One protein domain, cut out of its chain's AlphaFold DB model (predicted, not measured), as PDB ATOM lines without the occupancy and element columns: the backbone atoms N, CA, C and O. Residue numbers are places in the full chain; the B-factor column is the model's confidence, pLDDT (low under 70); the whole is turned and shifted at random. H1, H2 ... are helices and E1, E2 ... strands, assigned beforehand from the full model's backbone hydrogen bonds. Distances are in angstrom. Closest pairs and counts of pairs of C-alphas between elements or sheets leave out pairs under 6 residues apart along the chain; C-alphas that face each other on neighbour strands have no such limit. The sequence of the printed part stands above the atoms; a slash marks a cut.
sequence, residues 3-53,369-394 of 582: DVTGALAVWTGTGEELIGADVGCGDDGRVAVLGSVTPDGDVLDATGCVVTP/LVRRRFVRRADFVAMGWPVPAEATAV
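What this domain is: This is residues 3 to 53 and 369 to 394 of the 582 residues of the protein "Hydroxyatrazine ethylaminohydrolase" of Modestobacter versicolor (UniProt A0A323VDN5). Two small sheets of four short strands each, E5 E4 E1 E6 and E3 E2 E7 E8, lie partly face to face as a sandwich with their strands crossed. From the edge strand E8 the printed part runs on through E9 to H1 and E10, which lie away from both sheets at one end of the long axis. The 77 printed residues hold ten named strands and one named helix, in the order E1 E2 E3 E4 E5 E6 E7 E8 E9 H1 E10; both sheets are mixed and the class is mostly strand. The whole is compact, with a radius of gyration of the C-alphas of 12.7 A and spans of 37 by 25 by 17 A.

How they stand to each other: Start with E1, residues 3 to 5, an inner strand. Its parallel neighbour is the edge strand E6, residues 42 to 45, at 22 degrees, with N 3 and O 42 2.9 A apart, within hydrogen-bond range. Its other neighbour is E4, residues 22 to 25, antiparallel at 171 degrees, where N 4 and O 23 are 2.9 A apart. E4 and E5, residues 31 to 35, form a hairpin, antiparallel at 167 degrees, with N 22 and O 35 2.8 A apart. Go back to E2, residues 9 to 11, in the second sheet; it forms a hairpin with E3, residues 17 to 19, antiparallel at 165 degrees, with N 10 and O 18 2.9 A apart. E7, residues 50 to 53, is parallel to E2 at 19 degrees, and N 11 and O 51 are 2.9 A apart. E8, residues 369 to 371, is antiparallel to E7 at 154 degrees, and N 370 and O 52 are 3.0 A apart. E7 is staggered: it pairs with E2 over residues 50 to 51 and with E8 over residues 51 to 53. The two sheets form a sandwich, two sheets face to face; the parts that face each other are 10.0 A centre to centre, with the strands of the one at 47 degrees to those of the other. Between the sheets, the closest C-alphas of E2 and E4 are those of Val 10 and Asp 22, 7.5 A apart. E8 runs on into E9, residues 374 to 376, across a break of 2 residues, at 74 degrees. H1, residues 377 to 382, meets E9 only through their link and is not on either sheet; every O i to N i+4 pair inside it is within hydrogen-bond range. E10, residues 392 to 394, is apart from H1, but only just, with a closest distance between C-alphas of 8.2 A. E9 and E10 pair with no named strand.

Where its parts are: Find C-alpha 3 at (276.353, 143.209, 182.316), where E1, residues 3 to 5, begins. Next come E2, residues 9 to 11, and E3, residues 17 to 19. E4, residues 22 to 25, is 9.9 A from first to last C-alpha, and E5, residues 31 to 35, is the longest strand at 11.1 A. E6, residues 42 to 45, measures 10.0 A and E7, residues 50 to 53, 10.3 A. Look for C-alpha 369 at (279.108, 152.465, 176.433), where E8, residues 369 to 371, begins. After E9, residues 374 to 376, H1 covers 8.5 A over residues 377 to 382. E10, residues 392 to 394, ends at C-alpha 394, (269.543, 169.902, 192.625).

The domain as a whole: The two C-alphas farthest apart are those of Asp 28 and Val 394, at 38.9 A. Residues 54 to 368 are not printed, and C-alphas 53 and 369 are 4.8 A apart across this cut. Of the links that are printed whole, E5 to E6 and H1 to E10 are short and the others are tight. The mean pLDDT of the printed part is 89.2, and no printed residue is under 70.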
ATOM      1  N   ASP A   3     277.781 143.013 182.539       94.38
ATOM      2  CA  ASP A   3     276.353 143.209 182.316       94.38
ATOM      3  C   ASP A   3     275.912 144.571 182.845       94.38
ATOM      4  O   ASP A   3     276.085 144.898 184.021       94.38
ATOM      5  N   VAL A   4     275.339 145.393 181.969       94.12
ATOM      6  CA  VAL A   4     274.764 146.692 182.321       94.12
ATOM      7  C   VAL A   4     273.260 146.529 182.475       94.12
ATOM      8  O   VAL A   4     272.563 146.382 181.474       94.12
ATOM      9  N   THR A   5     272.760 146.569 183.710       93.50
ATOM     10  CA  THR A   5     271.371 146.197 184.019       93.50
ATOM     11  C   THR A   5     270.532 147.359 184.535       93.50
ATOM     12  O   THR A   5     271.054 148.262 185.185       93.50
ATOM     13  N   GLY A   6     269.219 147.319 184.319       88.38
ATOM     14  CA  GLY A   6     268.265 148.246 184.939       88.38
ATOM     15  C   GLY A   6     268.220 149.639 184.306       88.38
ATOM     16  O   GLY A   6     267.643 150.557 184.889       88.38
ATOM     17  N   ALA A   7     268.809 149.829 183.122       89.81
ATOM     18  CA  ALA A   7     268.763 151.113 182.431       89.81
ATOM     19  C   ALA A   7     267.311 151.564 182.197       89.81
ATOM     20  O   ALA A   7     266.457 150.783 181.780       89.81
ATOM     21  N   LEU A   8     267.032 152.856 182.409       85.94
ATOM     22  CA  LEU A   8     265.730 153.444 182.069       85.94
ATOM     23  C   LEU A   8     265.445 153.259 180.575       85.94
ATOM     24  O   LEU A   8     264.347 152.877 180.173       85.94
ATOM     25  N   ALA A   9     266.466 153.541 179.768       88.44
ATOM     26  CA  ALA A   9     266.453 153.361 178.333       88.44
ATOM     27  C   ALA A   9     267.866 153.057 177.823       88.44
ATOM     28  O   ALA A   9     268.853 153.634 178.295       88.44
ATOM     29  N   VAL A  10     267.940 152.196 176.813       92.38
ATOM     30  CA  VAL A  10     269.131 151.963 175.997       92.38
ATOM     31  C   VAL A  10     268.866 152.569 174.626       92.38
ATOM     32  O   VAL A  10     268.042 152.070 173.862       92.38
ATOM     33  N   TRP A  11     269.547 153.667 174.309       93.00
ATOM     34  CA  TRP A  11     269.513 154.237 172.966       93.00
ATOM     35  C   TRP A  11     270.613 153.592 172.131       93.00
ATOM     36  O   TRP A  11     271.775 153.609 172.524       93.00
ATOM     37  N   THR A  12     270.272 153.020 170.980       91.88
ATOM     38  CA  THR A  12     271.202 152.169 170.218       91.88
ATOM     39  C   THR A  12     272.112 152.943 169.266       91.88
ATOM     40  O   THR A  12     272.987 152.351 168.641       91.88
ATOM     41  N   GLY A  13     271.906 154.249 169.085       87.94
ATOM     42  CA  GLY A  13     272.588 155.032 168.045       87.94
ATOM     43  C   GLY A  13     272.030 154.829 166.627       87.94
ATOM     44  O   GLY A  13     272.355 155.595 165.718       87.94
ATOM     45  N   THR A  14     271.138 153.854 166.407       81.44
ATOM     46  CA  THR A  14     270.457 153.636 165.112       81.44
ATOM     47  C   THR A  14     269.100 154.337 165.018       81.44
ATOM     48  O   THR A  14     268.474 154.321 163.963       81.44
ATOM     49  N   GLY A  15     268.677 155.023 166.085       75.00
ATOM     50  CA  GLY A  15     267.354 155.648 166.203       75.00
ATOM     51  C   GLY A  15     266.369 154.820 167.032       75.00
ATOM     52  O   GLY A  15     265.323 155.338 167.408       75.00
ATOM     53  N   GLU A  16     266.730 153.582 167.367       86.12
ATOM     54  CA  GLU A  16     265.975 152.716 168.268       86.12
ATOM     55  C   GLU A  16     266.269 153.050 169.741       86.12
ATOM     56  O   GLU A  16     267.390 153.405 170.123       86.12
ATOM     57  N   GLU A  17     265.231 152.957 170.570       89.44
ATOM     58  CA  GLU A  17     265.296 153.138 172.018       89.44
ATOM     59  C   GLU A  17     264.583 151.966 172.693       89.44
ATOM     60  O   GLU A  17     263.388 151.753 172.488       89.44
ATOM     61  N   LEU A  18     265.330 151.202 173.486       90.81
ATOM     62  CA  LEU A  18     264.833 150.040 174.212       90.81
ATOM     63  C   LEU A  18     264.568 150.443 175.664       90.81
ATOM     64  O   LEU A  18     265.496 150.790 176.396       90.81
ATOM     65  N   ILE A  19     263.304 150.424 176.081       89.06
ATOM     66  CA  ILE A  19     262.898 150.805 177.441       89.06
ATOM     67  C   ILE A  19     263.088 149.624 178.391       89.06
ATOM     68  O   ILE A  19     262.612 148.527 178.102       89.06
ATOM     69  N   GLY A  20     263.751 149.854 179.530       84.25
ATOM     70  CA  GLY A  20     263.980 148.816 180.544       84.25
ATOM     71  C   GLY A  20     264.834 147.641 180.060       84.25
ATOM     72  O   GLY A  20     264.645 146.521 180.530       84.25
ATOM     73  N   ALA A  21     265.711 147.873 179.080       91.06
ATOM     74  CA  ALA A  21     266.612 146.861 178.541       91.06
ATOM     75  C   ALA A  21     267.976 146.883 179.241       91.06
ATOM     76  O   ALA A  21     268.458 147.936 179.659       91.06
ATOM     77  N   ASP A  22     268.618 145.721 179.279       94.19
ATOM     78  CA  ASP A  22     269.993 145.529 179.720       94.19
ATOM     79  C   ASP A  22     270.926 145.372 178.503       94.19
ATOM     80  O   ASP A  22     270.492 145.149 177.362       94.19
ATOM     81  N   VAL A  23     272.230 145.498 178.745       95.19
ATOM     82  CA  VAL A  23     273.287 145.283 177.747       95.19
ATOM     83  C   VAL A  23     274.289 144.280 178.300       95.19
ATOM     84  O   VAL A  23     274.997 144.583 179.258       95.19
ATOM     85  N   GLY A  24     274.369 143.102 177.683       95.56
ATOM     86  CA  GLY A  24     275.359 142.082 178.027       95.56
ATOM     87  C   GLY A  24     276.601 142.233 177.158       95.56
ATOM     88  O   GLY A  24     276.490 142.234 175.927       95.56
ATOM     89  N   CYS A  25     277.774 142.368 177.773       95.19
ATOM     90  CA  CYS A  25     279.052 142.568 177.087       95.19
ATOM     91  C   CYS A  25     279.961 141.349 177.273       95.19
ATOM     92  O   CYS A  25     280.333 141.007 178.399       95.19
ATOM     93  N   GLY A  26     280.350 140.725 176.161       92.50
ATOM     94  CA  GLY A  26     281.238 139.566 176.145       92.50
ATOM     95  C   GLY A  26     282.675 139.897 176.554       92.50
ATOM     96  O   GLY A  26     283.097 141.054 176.570       92.50
ATOM     97  N   ASP A  27     283.455 138.855 176.855       90.69
ATOM     98  CA  ASP A  27     284.878 138.973 177.218       90.69
ATOM     99  C   ASP A  27     285.762 139.512 176.080       90.69
ATOM    100  O   ASP A  27     286.878 139.970 176.308       90.69
ATOM    101  N   ASP A  28     285.253 139.497 174.848       90.19
ATOM    102  CA  ASP A  28     285.882 140.072 173.658       90.19
ATOM    103  C   ASP A  28     285.644 141.592 173.510       90.19
ATOM    104  O   ASP A  28     286.053 142.207 172.515       90.19
ATOM    105  N   GLY A  29     284.969 142.207 174.489       91.31
ATOM    106  CA  GLY A  29     284.626 143.626 174.488       91.31
ATOM    107  C   GLY A  29     283.556 143.982 173.455       91.31
ATOM    108  O   GLY A  29     283.527 145.118 172.969       91.31
ATOM    109  N   ARG A  30     282.707 143.024 173.066       95.19
ATOM    110  CA  ARG A  30     281.577 143.242 172.154       95.19
ATOM    111  C   ARG A  30     280.244 143.103 172.871       95.19
ATOM    112  O   ARG A  30     280.110 142.390 173.861       95.19
ATOM    113  N   VAL A  31     279.234 143.782 172.340       95.69
ATOM    114  CA  VAL A  31     277.848 143.596 172.770       95.69
ATOM    115  C   VAL A  31     277.416 142.184 172.368       95.69
ATOM    116  O   VAL A  31     277.387 141.853 171.183       95.69
ATOM    117  N   ALA A  32     277.084 141.357 173.352       95.38
ATOM    118  CA  ALA A  32     276.594 139.997 173.164       95.38
ATOM    119  C   ALA A  32     275.059 139.948 173.163       95.38
ATOM    120  O   ALA A  32     274.463 139.211 172.379       95.38
ATOM    121  N   VAL A  33     274.417 140.755 174.016       94.31
ATOM    122  CA  VAL A  33     272.960 140.763 174.212       94.31
ATOM    123  C   VAL A  33     272.452 142.195 174.390       94.31
ATOM    124  O   VAL A  33     273.088 143.008 175.058       94.31
ATOM    125  N   LEU A  34     271.283 142.485 173.815       92.88
ATOM    126  CA  LEU A  34     270.474 143.675 174.090       92.88
ATOM    127  C   LEU A  34     269.067 143.220 174.481       92.88
ATOM    128  O   LEU A  34     268.439 142.472 173.732       92.88
ATOM    129  N   GLY A  35     268.576 143.655 175.638       91.00
ATOM    130  CA  GLY A  35     267.317 143.176 176.214       91.00
ATOM    131  C   GLY A  35     267.542 142.629 177.617       91.00
ATOM    132  O   GLY A  35     268.408 143.122 178.318       91.00
ATOM    133  N   SER A  36     266.776 141.636 178.057       90.62
ATOM    134  CA  SER A  36     266.970 141.068 179.396       90.62
ATOM    135  C   SER A  36     268.232 140.213 179.461       90.62
ATOM    136  O   SER A  36     268.388 139.277 178.674       90.62
ATOM    137  N   VAL A  37     269.098 140.499 180.431       91.31
ATOM    138  CA  VAL A  37     270.307 139.712 180.693       91.31
ATOM    139  C   VAL A  37     270.144 138.951 182.007       91.31
ATOM    140  O   VAL A  37     269.586 139.464 182.973       91.31
ATOM    141  N   THR A  38     270.603 137.699 182.047       87.50
ATOM    142  CA  THR A  38     270.801 136.983 183.317       87.50
ATOM    143  C   THR A  38     272.239 137.244 183.744       87.50
ATOM    144  O   THR A  38     273.119 136.784 183.020       87.50
ATOM    145  N   PRO A  39     272.483 137.975 184.847       85.81
ATOM    146  CA  PRO A  39     273.830 138.395 185.203       85.81
ATOM    147  C   PRO A  39     274.816 137.232 185.326       85.81
ATOM    148  O   PRO A  39     274.577 136.306 186.107       85.81
ATOM    149  N   ASP A  40     275.921 137.312 184.591       81.88
ATOM    150  CA  ASP A  40     277.014 136.338 184.606       81.88
ATOM    151  C   ASP A  40     278.367 137.072 184.571       81.88
ATOM    152  O   ASP A  40     278.915 137.387 183.519       81.88
ATOM    153  N   GLY A  41     278.904 137.401 185.751       87.25
ATOM    154  CA  GLY A  41     280.157 138.150 185.903       87.25
ATOM    155  C   GLY A  41     279.978 139.494 186.608       87.25
ATOM    156  O   GLY A  41     279.256 139.587 187.604       87.25
ATOM    157  N   ASP A  42     280.681 140.523 186.127       93.94
ATOM    158  CA  ASP A  42     280.608 141.866 186.703       93.94
ATOM    159  C   ASP A  42     279.297 142.545 186.296       93.94
ATOM    160  O   ASP A  42     278.919 142.546 185.126       93.94
ATOM    161  N   VAL A  43     278.621 143.176 187.259       93.88
ATOM    162  CA  VAL A  43     277.348 143.870 187.030       93.88
ATOM    163  C   VAL A  43     277.506 145.359 187.286       93.88
ATOM    164  O   VAL A  43     277.945 145.784 188.357       93.88
ATOM    165  N   LEU A  44     277.089 146.163 186.313       91.75
ATOM    166  CA  LEU A  44     276.979 147.607 186.424       91.75
ATOM    167  C   LEU A  44     275.503 148.004 186.457       91.75
ATOM    168  O   LEU A  44     274.804 147.978 185.447       91.75
ATOM    169  N   ASP A  45     275.047 148.434 187.631       88.62
ATOM    170  CA  ASP A  45     273.689 148.942 187.823       88.62
ATOM    171  C   ASP A  45     273.507 150.301 187.121       88.62
ATOM    172  O   ASP A  45     274.143 151.303 187.463       88.62
ATOM    173  N   ALA A  46     272.655 150.338 186.103       90.06
ATOM    174  CA  ALA A  46     272.269 151.523 185.352       90.06
ATOM    175  C   ALA A  46     270.862 152.024 185.719       90.06
ATOM    176  O   ALA A  46     270.303 152.829 184.970       90.06
ATOM    177  N   THR A  47     270.309 151.615 186.866       85.62
ATOM    178  CA  THR A  47     269.007 152.076 187.367       85.62
ATOM    179  C   THR A  47     268.871 153.595 187.290       85.62
ATOM    180  O   THR A  47     269.708 154.361 187.776       85.62
ATOM    181  N   GLY A  48     267.814 154.042 186.605       76.94
ATOM    182  CA  GLY A  48     267.503 155.457 186.391       76.94
ATOM    183  C   GLY A  48     268.503 156.232 185.526       76.94
ATOM    184  O   GLY A  48     268.438 157.461 185.471       76.94
ATOM    185  N   CYS A  49     269.410 155.538 184.839       86.19
ATOM    186  CA  CYS A  49     270.303 156.107 183.839       86.19
ATOM    187  C   CYS A  49     269.818 155.778 182.422       86.19
ATOM    188  O   CYS A  49     269.121 154.792 182.192       86.19
ATOM    189  N   VAL A  50     270.257 156.584 181.458       87.50
ATOM    190  CA  VAL A  50     270.202 156.234 180.034       87.50
ATOM    191  C   VAL A  50     271.574 155.731 179.606       87.50
ATOM    192  O   VAL A  50     272.590 156.361 179.926       87.50
ATOM    193  N   VAL A  51     271.591 154.616 178.880       92.69
ATOM    194  CA  VAL A  51     272.790 154.046 178.259       92.69
ATOM    195  C   VAL A  51     272.792 154.404 176.776       92.69
ATOM    196  O   VAL A  51     271.787 154.238 176.084       92.69
ATOM    197  N   THR A  52     273.916 154.922 176.289       93.81
ATOM    198  CA  THR A  52     274.123 155.270 174.873       93.81
ATOM    199  C   THR A  52     275.396 154.605 174.351       93.81
ATOM    200  O   THR A  52     276.244 154.236 175.173       93.81
ATOM    201  N   PRO A  53     275.607 154.514 173.021       95.69
ATOM    202  CA  PRO A  53     276.932 154.217 172.507       95.69
ATOM    203  C   PRO A  53     277.923 155.292 172.959       95.69
ATOM    204  O   PRO A  53     277.539 156.434 173.253       95.69
ATOM    205  N   LEU A 369     280.322 152.050 175.720       89.56
ATOM    206  CA  LEU A 369     279.108 152.465 176.433       89.56
ATOM    207  C   LEU A 369     279.320 153.758 177.220       89.56
ATOM    208  O   LEU A 369     280.362 153.965 177.841       89.56
ATOM    209  N   VAL A 370     278.287 154.599 177.277       86.94
ATOM    210  CA  VAL A 370     278.257 155.781 178.149       86.94
ATOM    211  C   VAL A 370     277.048 155.707 179.062       86.94
ATOM    212  O   VAL A 370     275.911 155.606 178.602       86.94
ATOM    213  N   ARG A 371     277.295 155.855 180.367       85.31
ATOM    214  CA  ARG A 371     276.265 156.067 181.388       85.31
ATOM    215  C   ARG A 371     276.434 157.455 181.993       85.31
ATOM    216  O   ARG A 371     277.488 157.777 182.538       85.31
ATOM    217  N   ARG A 372     275.378 158.269 181.958       78.56
ATOM    218  CA  ARG A 372     275.389 159.615 182.552       78.56
ATOM    219  C   ARG A 372     274.791 159.588 183.958       78.56
ATOM    220  O   ARG A 372     273.598 159.378 184.122       78.56
ATOM    221  N   ARG A 373     275.645 159.818 184.958       84.50
ATOM    222  CA  ARG A 373     275.300 159.853 186.395       84.50
ATOM    223  C   ARG A 373     274.750 161.211 186.856       84.50
ATOM    224  O   ARG A 373     273.930 161.277 187.767       84.50
ATOM    225  N   PHE A 374     275.197 162.280 186.197       88.19
ATOM    226  CA  PHE A 374     274.739 163.653 186.387       88.19
ATOM    227  C   PHE A 374     274.419 164.258 185.027       88.19
ATOM    228  O   PHE A 374     275.224 164.155 184.100       88.19
ATOM    229  N   VAL A 375     273.277 164.922 184.906       89.31
ATOM    230  CA  VAL A 375     272.889 165.623 183.676       89.31
ATOM    231  C   VAL A 375     272.243 166.955 184.017       89.31
ATOM    232  O   VAL A 375     271.589 167.093 185.049       89.31
ATOM    233  N   ARG A 376     272.388 167.961 183.151       90.38
ATOM    234  CA  ARG A 376     271.555 169.162 183.264       90.38
ATOM    235  C   ARG A 376     270.140 168.797 182.843       90.38
ATOM    236  O   ARG A 376     269.946 168.202 181.784       90.38
ATOM    237  N   ARG A 377     269.144 169.199 183.635       90.94
ATOM    238  CA  ARG A 377     267.731 168.884 183.367       90.94
ATOM    239  C   ARG A 377     267.301 169.327 181.967       90.94
ATOM    240  O   ARG A 377     266.637 168.572 181.269       90.94
ATOM    241  N   ALA A 378     267.696 170.535 181.563       89.25
ATOM    242  CA  ALA A 378     267.345 171.091 180.258       89.25
ATOM    243  C   ALA A 378     267.922 170.267 179.096       89.25
ATOM    244  O   ALA A 378     267.211 170.015 178.131       89.25
ATOM    245  N   ASP A 379     269.173 169.813 179.212       87.62
ATOM    246  CA  ASP A 379     269.823 169.016 178.166       87.62
ATOM    247  C   ASP A 379     269.176 167.627 178.070       87.62
ATOM    248  O   ASP A 379     268.860 167.169 176.977       87.62
ATOM    249  N   PHE A 380     268.893 166.990 179.211       88.06
ATOM    250  CA  PHE A 380     268.249 165.674 179.258       88.06
ATOM    251  C   PHE A 380     266.842 165.683 178.635       88.06
ATOM    252  O   PHE A 380     266.505 164.813 177.835       88.06
ATOM    253  N   VAL A 381     266.047 166.714 178.942       88.19
ATOM    254  CA  VAL A 381     264.721 166.913 178.334       88.19
ATOM    255  C   VAL A 381     264.839 167.228 176.842       88.19
ATOM    256  O   VAL A 381     264.072 166.687 176.052       88.19
ATOM    257  N   ALA A 382     265.804 168.060 176.433       85.44
ATOM    258  CA  ALA A 382     266.018 168.395 175.023       85.44
ATOM    259  C   ALA A 382     266.414 167.174 174.177       85.44
ATOM    260  O   ALA A 382     266.014 167.084 173.019       85.44
ATOM    261  N   MET A 383     267.144 166.212 174.758       84.69
ATOM    262  CA  MET A 383     267.456 164.919 174.127       84.69
ATOM    263  C   MET A 383     266.215 164.022 173.949       84.69
ATOM    264  O   MET A 383     266.249 163.067 173.175       84.69
ATOM    265  N   GLY A 384     265.097 164.367 174.593       84.56
ATOM    266  CA  GLY A 384     263.811 163.696 174.439       84.56
ATOM    267  C   GLY A 384     263.621 162.498 175.365       84.56
ATOM    268  O   GLY A 384     262.859 161.603 175.009       84.56
ATOM    269  N   TRP A 385     264.308 162.465 176.513       84.69
ATOM    270  CA  TRP A 385     264.121 161.438 177.541       84.69
ATOM    271  C   TRP A 385     263.236 161.941 178.691       84.69
ATOM    272  O   TRP A 385     263.362 163.100 179.109       84.69
ATOM    273  N   PRO A 386     262.341 161.094 179.232       82.00
ATOM    274  CA  PRO A 386     261.525 161.459 180.382       82.00
ATOM    275  C   PRO A 386     262.394 161.549 181.636       82.00
ATOM    276  O   PRO A 386     263.188 160.654 181.918       82.00
ATOM    277  N   VAL A 387     262.236 162.622 182.415       85.69
ATOM    278  CA  VAL A 387     262.935 162.755 183.702       85.69
ATOM    279  C   VAL A 387     262.436 161.658 184.655       85.69
ATOM    280  O   VAL A 387     261.233 161.643 184.923       85.69
ATOM    281  N   PRO A 388     263.312 160.778 185.184       83.31
ATOM    282  CA  PRO A 388     262.906 159.747 186.137       83.31
ATOM    283  C   PRO A 388     262.269 160.366 187.380       83.31
ATOM    284  O   PRO A 388     262.762 161.381 187.881       83.31
ATOM    285  N   ALA A 389     261.199 159.756 187.894       86.19
ATOM    286  CA  ALA A 389     260.505 160.259 189.080       86.19
ATOM    287  C   ALA A 389     261.403 160.211 190.329       86.19
ATOM    288  O   ALA A 389     261.304 161.071 191.202       86.19
ATOM    289  N   GLU A 390     262.314 159.242 190.377       87.75
ATOM    290  CA  GLU A 390     263.235 158.977 191.481       87.75
ATOM    291  C   GLU A 390     264.560 159.756 191.363       87.75
ATOM    292  O   GLU A 390     265.414 159.671 192.248       87.75
ATOM    293  N   ALA A 391     264.771 160.510 190.277       89.44
ATOM    294  CA  ALA A 391     265.983 161.308 190.110       89.44
ATOM    295  C   ALA A 391     266.023 162.452 191.134       89.44
ATOM    296  O   ALA A 391     265.053 163.194 191.312       89.44
ATOM    297  N   THR A 392     267.175 162.661 191.774       92.12
ATOM    298  CA  THR A 392     267.333 163.783 192.709       92.12
ATOM    299  C   THR A 392     267.620 165.061 191.928       92.12
ATOM    300  O   THR A 392     268.636 165.163 191.238       92.12
ATOM    301  N   ALA A 393     266.734 166.053 192.034       93.31
ATOM    302  CA  ALA A 393     266.922 167.360 191.413       93.31
ATOM    303  C   ALA A 393     267.661 168.315 192.360       93.31
ATOM    304  O   ALA A 393     267.234 168.536 193.493       93.31
ATOM    305  N   VAL A 394     268.749 168.917 191.879       93.88
ATOM    306  CA  VAL A 394     269.543 169.902 192.625       93.88
ATOM    307  C   VAL A 394     269.831 171.079 191.708       93.88
ATOM    308  O   VAL A 394     270.686 171.005 190.823       93.88
TER     309      VAL A 394